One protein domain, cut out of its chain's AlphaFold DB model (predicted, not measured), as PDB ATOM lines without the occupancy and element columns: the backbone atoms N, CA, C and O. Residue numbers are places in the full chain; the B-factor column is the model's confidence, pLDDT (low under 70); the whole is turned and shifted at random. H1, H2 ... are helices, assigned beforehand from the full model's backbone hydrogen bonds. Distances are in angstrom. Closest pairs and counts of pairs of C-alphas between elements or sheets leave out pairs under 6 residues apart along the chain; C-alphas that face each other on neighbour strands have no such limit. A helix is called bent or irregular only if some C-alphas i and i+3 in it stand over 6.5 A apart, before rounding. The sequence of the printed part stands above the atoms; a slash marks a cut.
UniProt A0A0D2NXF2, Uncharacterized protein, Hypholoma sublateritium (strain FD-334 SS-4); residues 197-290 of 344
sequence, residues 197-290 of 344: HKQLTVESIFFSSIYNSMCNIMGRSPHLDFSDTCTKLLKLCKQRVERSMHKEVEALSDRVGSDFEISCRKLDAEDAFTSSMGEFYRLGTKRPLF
ATOM      1  N   HIS A 197      29.142  -9.743 -25.224       85.94
ATOM      2  CA  HIS A 197      28.829  -8.442 -25.812       85.94
ATOM      3  C   HIS A 197      28.898  -7.319 -24.764       85.94
ATOM      4  O   HIS A 197      29.506  -6.278 -25.011       85.94
ATOM      5  N   LYS A 198      28.322  -7.536 -23.570       87.12
ATOM      6  CA  LYS A 198      28.354  -6.549 -22.476       87.12
ATOM      7  C   LYS A 198      29.789  -6.218 -22.073       87.12
ATOM      8  O   LYS A 198      30.131  -5.048 -21.948       87.12
ATOM      9  N   GLN A 199      30.629  -7.237 -21.911       88.50
ATOM     10  CA  GLN A 199      32.032  -7.048 -21.560       88.50
ATOM     11  C   GLN A 199      32.803  -6.323 -22.666       88.50
ATOM     12  O   GLN A 199      33.472  -5.335 -22.385       88.50
ATOM     13  N   LEU A 200      32.646  -6.739 -23.925       88.50
ATOM     14  CA  LEU A 200      33.289  -6.076 -25.059       88.50
ATOM     15  C   LEU A 200      32.856  -4.610 -25.183       88.50
ATOM     16  O   LEU A 200      33.677  -3.765 -25.508       88.50
ATOM     17  N   THR A 201      31.594  -4.294 -24.886       88.19
ATOM     18  CA  THR A 201      31.084  -2.911 -24.865       88.19
ATOM     19  C   THR A 201      31.740  -2.070 -23.777       88.19
ATOM     20  O   THR A 201      32.054  -0.907 -24.004       88.19
ATOM     21  N   VAL A 202      31.950  -2.648 -22.594       90.06
ATOM     22  CA  VAL A 202      32.633  -1.961 -21.491       90.06
ATOM     23  C   VAL A 202      34.110  -1.749 -21.811       90.06
ATOM     24  O   VAL A 202      34.653  -0.710 -21.460       90.06
ATOM     25  N   GLU A 203      34.756  -2.699 -22.484       91.50
ATOM     26  CA  GLU A 203      36.186  -2.623 -22.802       91.50
ATOM     27  C   GLU A 203      36.480  -1.749 -24.029       91.50
ATOM     28  O   GLU A 203      37.497  -1.055 -24.078       91.50
ATOM     29  N   SER A 204      35.579  -1.731 -25.016       90.56
ATOM     30  CA  SER A 204      35.808  -1.051 -26.296       90.56
ATOM     31  C   SER A 204      35.999   0.457 -26.158       90.56
ATOM     32  O   SER A 204      36.760   1.047 -26.927       90.56
ATOM     33  N   ILE A 205      35.409   1.078 -25.130       91.56
ATOM     34  CA  ILE A 205      35.593   2.507 -24.830       91.56
ATOM     35  C   ILE A 205      37.055   2.858 -24.513       91.56
ATOM     36  O   ILE A 205      37.462   4.009 -24.669       91.56
ATOM     37  N   PHE A 206      37.862   1.885 -24.073       93.50
ATOM     38  CA  PHE A 206      39.266   2.103 -23.729       93.50
ATOM     39  C   PHE A 206      40.209   1.918 -24.918       93.50
ATOM     40  O   PHE A 206      41.341   2.396 -24.859       93.50
ATOM     41  N   PHE A 207      39.779   1.275 -26.008       93.56
ATOM     42  CA  PHE A 207      40.673   0.916 -27.115       93.56
ATOM     43  C   PHE A 207      41.295   2.150 -27.781       93.56
ATOM     44  O   PHE A 207      42.518   2.216 -27.922       93.56
ATOM     45  N   SER A 208      40.487   3.168 -28.085       93.69
ATOM     46  CA  SER A 208      40.972   4.458 -28.597       93.69
ATOM     47  C   SER A 208      41.898   5.167 -27.609       93.69
ATOM     48  O   SER A 208      42.917   5.739 -27.993       93.69
ATOM     49  N   SER A 209      41.599   5.115 -26.307       96.25
ATOM     50  CA  SER A 209      42.472   5.718 -25.292       96.25
ATOM     51  C   SER A 209      43.835   5.021 -25.228       96.25
ATOM     52  O   SER A 209      44.859   5.691 -25.079       96.25
ATOM     53  N   ILE A 210      43.864   3.690 -25.350       95.94
ATOM     54  CA  ILE A 210      45.102   2.901 -25.385       95.94
ATOM     55  C   ILE A 210      45.915   3.271 -26.626       95.94
ATOM     56  O   ILE A 210      47.101   3.579 -26.498       95.94
ATOM     57  N   TYR A 211      45.275   3.323 -27.797       96.44
ATOM     58  CA  TYR A 211      45.915   3.741 -29.046       96.44
ATOM     59  C   TYR A 211      46.561   5.125 -28.919       96.44
ATOM     60  O   TYR A 211      47.765   5.285 -29.135       96.44
ATOM     61  N   ASN A 212      45.790   6.115 -28.464       96.88
ATOM     62  CA  ASN A 212      46.268   7.483 -28.281       96.88
ATOM     63  C   ASN A 212      47.418   7.563 -27.268       96.88
ATOM     64  O   ASN A 212      48.391   8.290 -27.474       96.88
ATOM     65  N   SER A 213      47.352   6.785 -26.184       97.69
ATOM     66  CA  SER A 213      48.451   6.681 -25.223       97.69
ATOM     67  C   SER A 213      49.716   6.105 -25.866       97.69
ATOM     68  O   SER A 213      50.803   6.646 -25.655       97.69
ATOM     69  N   MET A 214      49.598   5.054 -26.681       96.12
ATOM     70  CA  MET A 214      50.733   4.475 -27.409       96.12
ATOM     71  C   MET A 214      51.352   5.484 -28.380       96.12
ATOM     72  O   MET A 214      52.567   5.685 -28.347       96.12
ATOM     73  N   CYS A 215      50.537   6.184 -29.174       96.88
ATOM     74  CA  CYS A 215      51.014   7.225 -30.086       96.88
ATOM     75  C   CYS A 215      51.727   8.366 -29.345       96.88
ATOM     76  O   CYS A 215      52.779   8.829 -29.787       96.88
ATOM     77  N   ASN A 216      51.213   8.777 -28.183       97.31
ATOM     78  CA  ASN A 216      51.853   9.790 -27.342       97.31
ATOM     79  C   ASN A 216      53.205   9.324 -26.781       97.31
ATOM     80  O   ASN A 216      54.150  10.113 -26.734       97.31
ATOM     81  N   ILE A 217      53.316   8.059 -26.360       96.94
ATOM     82  CA  ILE A 217      54.581   7.476 -25.883       96.94
ATOM     83  C   ILE A 217      55.596   7.415 -27.028       96.94
ATOM     84  O   ILE A 217      56.737   7.841 -26.851       96.94
ATOM     85  N   MET A 218      55.179   6.955 -28.210       96.38
ATOM     86  CA  MET A 218      56.024   6.919 -29.407       96.38
ATOM     87  C   MET A 218      56.547   8.311 -29.769       96.38
ATOM     88  O   MET A 218      57.751   8.482 -29.926       96.38
ATOM     89  N   GLY A 219      55.666   9.317 -29.820       96.12
ATOM     90  CA  GLY A 219      56.034  10.685 -30.197       96.12
ATOM     91  C   GLY A 219      56.933  11.410 -29.189       96.12
ATOM     92  O   GLY A 219      57.590  12.383 -29.550       96.12
ATOM     93  N   ARG A 220      56.978  10.958 -27.930       97.12
ATOM     94  CA  ARG A 220      57.833  11.529 -26.873       97.12
ATOM     95  C   ARG A 220      59.126  10.747 -26.642       97.12
ATOM     96  O   ARG A 220      59.986  11.220 -25.901       97.12
ATOM     97  N   SER A 221      59.252   9.552 -27.215       96.19
ATOM     98  CA  SER A 221      60.413   8.695 -27.001       96.19
ATOM     99  C   SER A 221      61.663   9.294 -27.663       96.19
ATOM    100  O   SER A 221      61.626   9.599 -28.854       96.19
ATOM    101  N   PRO A 222      62.796   9.413 -26.947       96.25
ATOM    102  CA  PRO A 222      64.071   9.804 -27.550       96.25
ATOM    103  C   PRO A 222      64.716   8.660 -28.354       96.25
ATOM    104  O   PRO A 222      65.679   8.887 -29.085       96.25
ATOM    105  N   HIS A 223      64.215   7.427 -28.213       96.88
ATOM    106  CA  HIS A 223      64.730   6.251 -28.910       96.88
ATOM    107  C   HIS A 223      64.025   6.080 -30.261       96.88
ATOM    108  O   HIS A 223      62.878   5.627 -30.313       96.88
ATOM    109  N   LEU A 224      64.731   6.412 -31.346       95.12
ATOM    110  CA  LEU A 224      64.225   6.291 -32.718       95.12
ATOM    111  C   LEU A 224      63.858   4.844 -33.065       95.12
ATOM    112  O   LEU A 224      62.759   4.606 -33.557       95.12
ATOM    113  N   ASP A 225      64.698   3.877 -32.688       96.62
ATOM    114  CA  ASP A 225      64.456   2.450 -32.947       96.62
ATOM    115  C   ASP A 225      63.123   1.964 -32.359       96.62
ATOM    116  O   ASP A 225      62.404   1.180 -32.981       96.62
ATOM    117  N   PHE A 226      62.756   2.461 -31.172       95.12
ATOM    118  CA  PHE A 226      61.475   2.155 -30.538       95.12
ATOM    119  C   PHE A 226      60.303   2.722 -31.347       95.12
ATOM    120  O   PHE A 226      59.371   1.988 -31.672       95.12
ATOM    121  N   SER A 227      60.361   4.009 -31.706       96.12
ATOM    122  CA  SER A 227      59.307   4.665 -32.489       96.12
ATOM    123  C   SER A 227      59.130   4.005 -33.861       96.12
ATOM    124  O   SER A 227      58.000   3.740 -34.288       96.12
ATOM    125  N   ASP A 228      60.234   3.670 -34.526       96.00
ATOM    126  CA  ASP A 228      60.226   2.996 -35.822       96.00
ATOM    127  C   ASP A 228      59.638   1.592 -35.713       96.00
ATOM    128  O   ASP A 228      58.793   1.208 -36.527       96.00
ATOM    129  N   THR A 229      60.018   0.839 -34.679       96.75
ATOM    130  CA  THR A 229      59.480  -0.504 -34.427       96.75
ATOM    131  C   THR A 229      57.981  -0.455 -34.152       96.75
ATOM    132  O   THR A 229      57.217  -1.177 -34.793       96.75
ATOM    133  N   CYS A 230      57.518   0.435 -33.271       95.31
ATOM    134  CA  CYS A 230      56.090   0.585 -32.996       95.31
ATOM    135  C   CYS A 230      55.304   1.024 -34.239       95.31
ATOM    136  O   CYS A 230      54.234   0.483 -34.515       95.31
ATOM    137  N   THR A 231      55.851   1.942 -35.042       96.00
ATOM    138  CA  THR A 231      55.231   2.371 -36.305       96.00
ATOM    139  C   THR A 231      55.123   1.211 -37.293       96.00
ATOM    140  O   THR A 231      54.083   1.041 -37.936       96.00
ATOM    141  N   LYS A 232      56.172   0.385 -37.412       96.38
ATOM    142  CA  LYS A 232      56.153  -0.837 -38.230       96.38
ATOM    143  C   LYS A 232      55.080  -1.811 -37.736       96.38
ATOM    144  O   LYS A 232      54.289  -2.284 -38.546       96.38
ATOM    145  N   LEU A 233      54.989  -2.050 -36.428       95.56
ATOM    146  CA  LEU A 233      53.985  -2.946 -35.843       95.56
ATOM    147  C   LEU A 233      52.548  -2.450 -36.063       95.56
ATOM    148  O   LEU A 233      51.694  -3.243 -36.453       95.56
ATOM    149  N   LEU A 234      52.277  -1.152 -35.895       95.31
ATOM    150  CA  LEU A 234      50.957  -0.575 -36.184       95.31
ATOM    151  C   LEU A 234      50.598  -0.690 -37.674       95.31
ATOM    152  O   LEU A 234      49.462  -1.022 -38.014       95.31
ATOM    153  N   LYS A 235      51.568  -0.493 -38.579       95.75
ATOM    154  CA  LYS A 235      51.373  -0.730 -40.021       95.75
ATOM    155  C   LYS A 235      51.062  -2.198 -40.322       95.75
ATOM    156  O   LYS A 235      50.151  -2.464 -41.104       95.75
ATOM    157  N   LEU A 236      51.773  -3.139 -39.700       95.12
ATOM    158  CA  LEU A 236      51.527  -4.577 -39.859       95.12
ATOM    159  C   LEU A 236      50.149  -4.985 -39.321       95.12
ATOM    160  O   LEU A 236      49.438  -5.747 -39.974       95.12
ATOM    161  N   CYS A 237      49.759  -4.451 -38.162       93.69
ATOM    162  CA  CYS A 237      48.428  -4.618 -37.577       93.69
ATOM    163  C   CYS A 237      47.346  -4.164 -38.565       93.69
ATOM    164  O   CYS A 237      46.476  -4.957 -38.927       93.69
ATOM    165  N   LYS A 238      47.479  -2.954 -39.116       94.81
ATOM    166  CA  LYS A 238      46.582  -2.442 -40.155       94.81
ATOM    167  C   LYS A 238      46.494  -3.345 -41.381       94.81
ATOM    168  O   LYS A 238      45.400  -3.742 -41.769       94.81
ATOM    169  N   GLN A 239      47.633  -3.730 -41.950       94.44
ATOM    170  CA  GLN A 239      47.669  -4.626 -43.109       94.44
ATOM    171  C   GLN A 239      47.044  -5.995 -42.814       94.44
ATOM    172  O   GLN A 239      46.506  -6.640 -43.712       94.44
ATOM    173  N   ARG A 240      47.142  -6.491 -41.576       92.69
ATOM    174  CA  ARG A 240      46.514  -7.752 -41.171       92.69
ATOM    175  C   ARG A 240      44.995  -7.623 -41.120       92.69
ATOM    176  O   ARG A 240      44.326  -8.491 -41.671       92.69
ATOM    177  N   VAL A 241      44.473  -6.558 -40.510       91.69
ATOM    178  CA  VAL A 241      43.024  -6.300 -40.457       91.69
ATOM    179  C   VAL A 241      42.467  -6.113 -41.861       91.69
ATOM    180  O   VAL A 241      41.510  -6.787 -42.224       91.69
ATOM    181  N   GLU A 242      43.117  -5.294 -42.692       92.25
ATOM    182  CA  GLU A 242      42.697  -5.088 -44.081       92.25
ATOM    183  C   GLU A 242      42.693  -6.409 -44.866       92.25
ATOM    184  O   GLU A 242      41.726  -6.694 -45.568       92.25
ATOM    185  N   ARG A 243      43.717  -7.264 -44.718       91.44
ATOM    186  CA  ARG A 243      43.734  -8.597 -45.351       91.44
ATOM    187  C   ARG A 243      42.634  -9.520 -44.828       91.44
ATOM    188  O   ARG A 243      42.057 -10.248 -45.629       91.44
ATOM    189  N   SER A 244      42.358  -9.519 -43.523       89.69
ATOM    190  CA  SER A 244      41.267 -10.318 -42.940       89.69
ATOM    191  C   SER A 244      39.921  -9.882 -43.507       89.69
ATOM    192  O   SER A 244      39.167 -10.714 -43.997       89.69
ATOM    193  N   MET A 245      39.683  -8.571 -43.547       89.38
ATOM    194  CA  MET A 245      38.485  -7.981 -44.134       89.38
ATOM    195  C   MET A 245      38.305  -8.390 -45.600       89.38
ATOM    196  O   MET A 245      37.222  -8.827 -45.976       89.38
ATOM    197  N   HIS A 246      39.352  -8.297 -46.427       89.56
ATOM    198  CA  HIS A 246      39.258  -8.709 -47.834       89.56
ATOM    199  C   HIS A 246      38.918 -10.196 -47.965       89.56
ATOM    200  O   HIS A 246      38.058 -10.540 -48.768       89.56
ATOM    201  N   LYS A 247      39.525 -11.063 -47.143       89.38
ATOM    202  CA  LYS A 247      39.207 -12.499 -47.128       89.38
ATOM    203  C   LYS A 247      37.764 -12.776 -46.707       89.38
ATOM    204  O   LYS A 247      37.120 -13.639 -47.290       89.38
ATOM    205  N   GLU A 248      37.254 -12.070 -45.699       87.44
ATOM    206  CA  GLU A 248      35.863 -12.208 -45.244       87.44
ATOM    207  C   GLU A 248      34.871 -11.765 -46.322       87.44
ATOM    208  O   GLU A 248      33.870 -12.438 -46.562       87.44
ATOM    209  N   VAL A 249      35.170 -10.652 -46.988       88.19
ATOM    210  CA  VAL A 249      34.366 -10.107 -48.083       88.19
ATOM    211  C   VAL A 249      34.380 -11.037 -49.296       88.19
ATOM    212  O   VAL A 249      33.318 -11.312 -49.847       88.19
ATOM    213  N   GLU A 250      35.545 -11.564 -49.671       88.94
ATOM    214  CA  GLU A 250      35.700 -12.550 -50.746       88.94
ATOM    215  C   GLU A 250      34.923 -13.835 -50.426       88.94
ATOM    216  O   GLU A 250      34.074 -14.253 -51.210       88.94
ATOM    217  N   ALA A 251      35.089 -14.388 -49.219       87.75
ATOM    218  CA  ALA A 251      34.361 -15.579 -48.781       87.75
ATOM    219  C   ALA A 251      32.838 -15.369 -48.740       87.75
ATOM    220  O   ALA A 251      32.066 -16.292 -49.023       87.75
ATOM    221  N   LEU A 252      32.380 -14.166 -48.380       86.12
ATOM    222  CA  LEU A 252      30.963 -13.819 -48.420       86.12
ATOM    223  C   LEU A 252      30.474 -13.674 -49.866       86.12
ATOM    224  O   LEU A 252      29.427 -14.227 -50.204       86.12
ATOM    225  N   SER A 253      31.234 -12.996 -50.725       87.69
ATOM    226  CA  SER A 253      30.934 -12.839 -52.151       87.69
ATOM    227  C   SER A 253      30.806 -14.196 -52.849       87.69
ATOM    228  O   SER A 253      29.810 -14.448 -53.525       87.69
ATOM    229  N   ASP A 254      31.734 -15.122 -52.599       87.62
ATOM    230  CA  ASP A 254      31.712 -16.479 -53.161       87.62
ATOM    231  C   ASP A 254      30.448 -17.261 -52.777       87.62
ATOM    232  O   ASP A 254      29.930 -18.069 -53.553       87.62
ATOM    233  N   ARG A 255      29.925 -17.020 -51.571       86.06
ATOM    234  CA  ARG A 255      28.733 -17.705 -51.051       86.06
ATOM    235  C   ARG A 255      27.428 -17.111 -51.558       86.06
ATOM    236  O   ARG A 255      26.455 -17.851 -51.714       86.06
ATOM    237  N   VAL A 256      27.378 -15.796 -51.744       83.56
ATOM    238  CA  VAL A 256      26.149 -15.089 -52.129       83.56
ATOM    239  C   VAL A 256      26.024 -14.997 -53.661       83.56
ATOM    240  O   VAL A 256      24.904 -15.053 -54.173       83.56
ATOM    241  N   GLY A 257      27.148 -14.977 -54.386       80.88
ATOM    242  CA  GLY A 257      27.242 -14.960 -55.850       80.88
ATOM    243  C   GLY A 257      27.920 -13.695 -56.396       80.88
ATOM    244  O   GLY A 257      28.120 -12.720 -55.683       80.88
ATOM    245  N   SER A 258      28.254 -13.693 -57.690       69.62
ATOM    246  CA  SER A 258      28.994 -12.609 -58.369       69.62
ATOM    247  C   SER A 258      28.255 -11.268 -58.464       69.62
ATOM    248  O   SER A 258      28.855 -10.268 -58.844       69.62
ATOM    249  N   ASP A 259      26.968 -11.234 -58.124       69.94
ATOM    250  CA  ASP A 259      26.125 -10.042 -58.247       69.94
ATOM    251  C   ASP A 259      26.341  -9.027 -57.102       69.94
ATOM    252  O   ASP A 259      25.674  -7.992 -57.053       69.94
ATOM    253  N   PHE A 260      27.257  -9.310 -56.163       72.88
ATOM    254  CA  PHE A 260      27.444  -8.534 -54.935       72.88
ATOM    255  C   PHE A 260      28.821  -7.884 -54.861       72.88
ATOM    256  O   PHE A 260      29.796  -8.490 -54.431       72.88
ATOM    257  N   GLU A 261      28.882  -6.598 -55.204       78.56
ATOM    258  CA  GLU A 261      30.081  -5.793 -54.990       78.56
ATOM    259  C   GLU A 261      30.064  -5.206 -53.568       78.56
ATOM    260  O   GLU A 261      29.373  -4.228 -53.270       78.56
ATOM    261  N   ILE A 262      30.798  -5.841 -52.655       82.50
ATOM    262  CA  ILE A 262      31.003  -5.335 -51.296       82.50
ATOM    263  C   ILE A 262      32.270  -4.480 -51.310       82.50
ATOM    264  O   ILE A 262      33.381  -4.989 -51.445       82.50
ATOM    265  N   SER A 263      32.107  -3.164 -51.179       83.12
ATOM    266  CA  SER A 263      33.245  -2.248 -51.134       83.12
ATOM    267  C   SER A 263      33.866  -2.213 -49.738       83.12
ATOM    268  O   SER A 263      33.193  -1.915 -48.748       83.12
ATOM    269  N   CYS A 264      35.168  -2.484 -49.678       85.56
ATOM    270  CA  CYS A 264      35.989  -2.288 -48.493       85.56
ATOM    271  C   CYS A 264      36.481  -0.839 -48.428       85.56
ATOM    272  O   CYS A 264      37.173  -0.353 -49.328       85.56
ATOM    273  N   ARG A 265      36.188  -0.152 -47.328       87.38
ATOM    274  CA  ARG A 265      36.792   1.137 -47.004       87.38
ATOM    275  C   ARG A 265      38.203   0.916 -46.466       87.38
ATOM    276  O   ARG A 265      38.479  -0.012 -45.711       87.38
ATOM    277  N   LYS A 266      39.105   1.832 -46.809       88.44
ATOM    278  CA  LYS A 266      40.422   1.902 -46.176       88.44
ATOM    279  C   LYS A 266      40.268   2.346 -44.721       88.44
ATOM    280  O   LYS A 266      39.836   3.472 -44.473       88.44
ATOM    281  N   LEU A 267      40.653   1.478 -43.794       89.81
ATOM    282  CA  LEU A 267      40.660   1.774 -42.364       89.81
ATOM    283  C   LEU A 267      41.752   2.794 -42.048       89.81
ATOM    284  O   LEU A 267      42.795   2.831 -42.719       89.81
ATOM    285  N   ASP A 268      41.547   3.633 -41.041       92.81
ATOM    286  CA  ASP A 268      42.652   4.397 -40.475       92.81
ATOM    287  C   ASP A 268      43.504   3.502 -39.540       92.81
ATOM    288  O   ASP A 268      43.345   2.280 -39.494       92.81
ATOM    289  N   ALA A 269      44.537   4.067 -38.911       92.19
ATOM    290  CA  ALA A 269      45.395   3.283 -38.020       92.19
ATOM    291  C   ALA A 269      44.758   3.042 -36.639       92.19
ATOM    292  O   ALA A 269      45.100   2.051 -35.995       92.19
ATOM    293  N   GLU A 270      43.860   3.924 -36.201       93.88
ATOM    294  CA  GLU A 270      43.145   3.809 -34.932       93.88
ATOM    295  C   GLU A 270      42.042   2.750 -35.043       93.88
ATOM    296  O   GLU A 270      42.003   1.823 -34.238       93.88
ATOM    297  N   ASP A 271      41.227   2.796 -36.092       91.94
ATOM    298  CA  ASP A 271      40.194   1.820 -36.436       91.94
ATOM    299  C   ASP A 271      40.786   0.415 -36.579       91.94
ATOM    300  O   ASP A 271      40.284  -0.559 -36.018       91.94
ATOM    301  N   ALA A 272      41.917   0.285 -37.279       93.06
ATOM    302  CA  ALA A 272      42.579  -1.008 -37.399       93.06
ATOM    303  C   ALA A 272      43.101  -1.531 -36.049       93.06
ATOM    304  O   ALA A 272      43.048  -2.738 -35.781       93.06
ATOM    305  N   PHE A 273      43.595  -0.639 -35.187       94.31
ATOM    306  CA  PHE A 273      44.032  -1.006 -33.845       94.31
ATOM    307  C   PHE A 273      42.850  -1.420 -32.963       94.31
ATOM    308  O   PHE A 273      42.907  -2.471 -32.324       94.31
ATOM    309  N   THR A 274      41.767  -0.642 -32.947       92.44
ATOM    310  CA  THR A 274      40.561  -0.927 -32.154       92.44
ATOM    311  C   THR A 274      39.893  -2.225 -32.610       92.44
ATOM    312  O   THR A 274      39.547  -3.056 -31.767       92.44
ATOM    313  N   SER A 275      39.816  -2.463 -33.922       90.12
ATOM    314  CA  SER A 275      39.352  -3.724 -34.511       90.12
ATOM    315  C   SER A 275      40.223  -4.908 -34.070       90.12
ATOM    316  O   SER A 275      39.713  -5.918 -33.580       90.12
ATOM    317  N   SER A 276      41.552  -4.750 -34.116       92.00
ATOM    318  CA  SER A 276      42.488  -5.780 -33.645       92.00
ATOM    319  C   SER A 276      42.339  -6.063 -32.152       92.00
ATOM    320  O   SER A 276      42.362  -7.223 -31.749       92.00
ATOM    321  N   MET A 277      42.176  -5.031 -31.323       91.75
ATOM    322  CA  MET A 277      41.937  -5.187 -29.883       91.75
ATOM    323  C   MET A 277      40.629  -5.927 -29.608       91.75
ATOM    324  O   MET A 277      40.599  -6.795 -28.734       91.75
ATOM    325  N   GLY A 278      39.587  -5.647 -30.396       88.69
ATOM    326  CA  GLY A 278      38.355  -6.426 -30.411       88.69
ATOM    327  C   GLY A 278      38.647  -7.903 -30.659       88.69
ATOM    328  O   GLY A 278      38.375  -8.724 -29.791       88.69
ATOM    329  N   GLU A 279      39.283  -8.246 -31.778       87.31
ATOM    330  CA  GLU A 279      39.673  -9.627 -32.106       87.31
ATOM    331  C   GLU A 279      40.516 -10.304 -31.011       87.31
ATOM    332  O   GLU A 279      40.237 -11.437 -30.613       87.31
ATOM    333  N   PHE A 280      41.505  -9.607 -30.448       88.12
ATOM    334  CA  PHE A 280      42.310 -10.140 -29.345       88.12
ATOM    335  C   PHE A 280      41.475 -10.423 -28.103       88.12
ATOM    336  O   PHE A 280      41.638 -11.478 -27.486       88.12
ATOM    337  N   TYR A 281      40.549  -9.527 -27.762       87.50
ATOM    338  CA  TYR A 281      39.605  -9.765 -26.680       87.50
ATOM    339  C   TYR A 281      38.788 -11.032 -26.945       87.50
ATOM    340  O   TYR A 281      38.602 -11.860 -26.047       87.50
ATOM    341  N   ARG A 282      38.359 -11.232 -28.198       83.75
ATOM    342  CA  ARG A 282      37.560 -12.397 -28.589       83.75
ATOM    343  C   ARG A 282      38.307 -13.718 -28.450       83.75
ATOM    344  O   ARG A 282      37.688 -14.724 -28.101       83.75
ATOM    345  N   LEU A 283      39.601 -13.714 -28.758       84.94
ATOM    346  CA  LEU A 283      40.464 -14.893 -28.703       84.94
ATOM    347  C   LEU A 283      40.973 -15.177 -27.284       84.94
ATOM    348  O   LEU A 283      41.119 -16.336 -26.904       84.94
ATOM    349  N   GLY A 284      41.241 -14.131 -26.499       83.00
ATOM    350  CA  GLY A 284      41.841 -14.249 -25.170       83.00
ATOM    351  C   GLY A 284      40.848 -14.549 -24.046       83.00
ATOM    352  O   GLY A 284      41.245 -15.060 -22.998       83.00
ATOM    353  N   THR A 285      39.559 -14.250 -24.232       82.50
ATOM    354  CA  THR A 285      38.551 -14.429 -23.180       82.50
ATOM    355  C   THR A 285      37.826 -15.766 -23.294       82.50
ATOM    356  O   THR A 285      37.248 -16.120 -24.323       82.50
ATOM    357  N   LYS A 286      37.817 -16.529 -22.193       83.50
ATOM    358  CA  LYS A 286      36.975 -17.725 -22.091       83.50
ATOM    359  C   LYS A 286      35.515 -17.295 -22.119       83.50
ATOM    360  O   LYS A 286      35.078 -16.524 -21.267       83.50
ATOM    361  N   ARG A 287      34.756 -17.827 -23.075       79.25
ATOM    362  CA  ARG A 287      33.322 -17.550 -23.179       79.25
ATOM    363  C   ARG A 287      32.606 -18.198 -21.992       79.25
ATOM    364  O   ARG A 287      32.693 -19.421 -21.855       79.25
ATOM    365  N   PRO A 288      31.918 -17.427 -21.134       79.88
ATOM    366  CA  PRO A 288      31.087 -18.028 -20.107       79.88
ATOM    367  C   PRO A 288      29.995 -18.854 -20.787       79.88
ATOM    368  O   PRO A 288      29.392 -18.430 -21.774       79.88
ATOM    369  N   LEU A 289      29.775 -20.065 -20.281       82.12
ATOM    370  CA  LEU A 289      28.701 -20.917 -20.771       82.12
ATOM    371  C   LEU A 289      27.369 -20.308 -20.341       82.12
ATOM    372  O   LEU A 289      27.170 -20.029 -19.158       82.12
ATOM    373  N   PHE A 290      26.464 -20.127 -21.298       87.69
ATOM    374  CA  PHE A 290      25.091 -19.749 -21.001       87.69
ATOM    375  C   PHE A 290      24.423 -20.892 -20.231       87.69
ATOM    376  O   PHE A 290      24.305 -22.003 -20.746       87.69
TER     377      PHE A 290
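This is residues 197 to 290 of the 344 residues of an uncharacterized protein of Hypholoma sublateritium (strain FD-334 SS-4) (UniProt A0A0D2NXF2). A bent helix, H1, and a long helix, H2, make a V, joined at the point by residues 221 to 223, and a shorter helix, H3, stands between the two arms of the V, packing on the middle part of H2 and on H1 around its bend. Between H2 and H3 the chain folds back beside the second half of H2, and a short tail, residues 285 to 290, follows H3. The printed part has 94 residues with three named helices, in the order H1, H2, H3, and no named strand; the class is all helix. The whole is loose, with a radius of gyration of the C-alphas of 16.6 A, and only just flat, spanning 53 by 36 by 17 A.

H1, residues 197 to 220, was assigned as one helix by its hydrogen bonds but is bent: C-alphas 205 and 208 are 6.9 A apart, and its arms H1a, residues 197 to 205, and H1b, residues 208 to 220, stand at a shallow tilt of 30 degrees. H1b and H2, residues 224 to 256, form a helical hairpin, opposite ways at a shallow tilt of 33 degrees, only just short of steep. They touch through residues 218 to 219 and 226 to 230, the closest C-alphas being those of Met 218 and Ser 227, 5.0 A apart. H1a and H2 are apart. H3, residues 269 to 284, touches H2 about perpendicular, at 73 degrees; the closest C-alphas, of Lys 238 and Ala 272, are 5.1 A apart. H3 touches H1b at a steep tilt of 60 degrees, opposite ways, closest at the C-alphas of Ser 208 and Thr 274, 6.5 A apart. Residues 274 to 281 of H3 touch H1a, closest at the C-alphas of Ser 204 and Gly 278, 7.2 A apart; the two run opposite ways at a tilt of 36 degrees, only just steep. The helix packing is mostly crossed, with 1 of these 4 touching pairs at a shallow tilt. Every O i to N i+4 pair is within hydrogen-bond range in H1b, H2 and H3, and 4 of 5 are in H1a.

H1a begins at C-alpha 197, (28.829, -8.442, -25.812), and measures 12.9 A; H1b measures 18.4 A. H2 begins at C-alpha 224, (64.225, 6.291, -32.718), and measures 47.8 A. H3 measures 22.0 A and ends at C-alpha 284, (41.841, -14.249, -25.170).

The two C-alphas farthest apart, those of Pro 222 and Asp 259, are 52.7 A apart. Residues 220 to 225 and residues 254 to 259, of which 254 to 256 belong to H2, stand free. The link from H1 to H2 is tight; that from H2 to H3, residues 257 to 268, is long. The printed part has no cut. Its mean pLDDT is 90.2, and residues 258 to 259 are under 70.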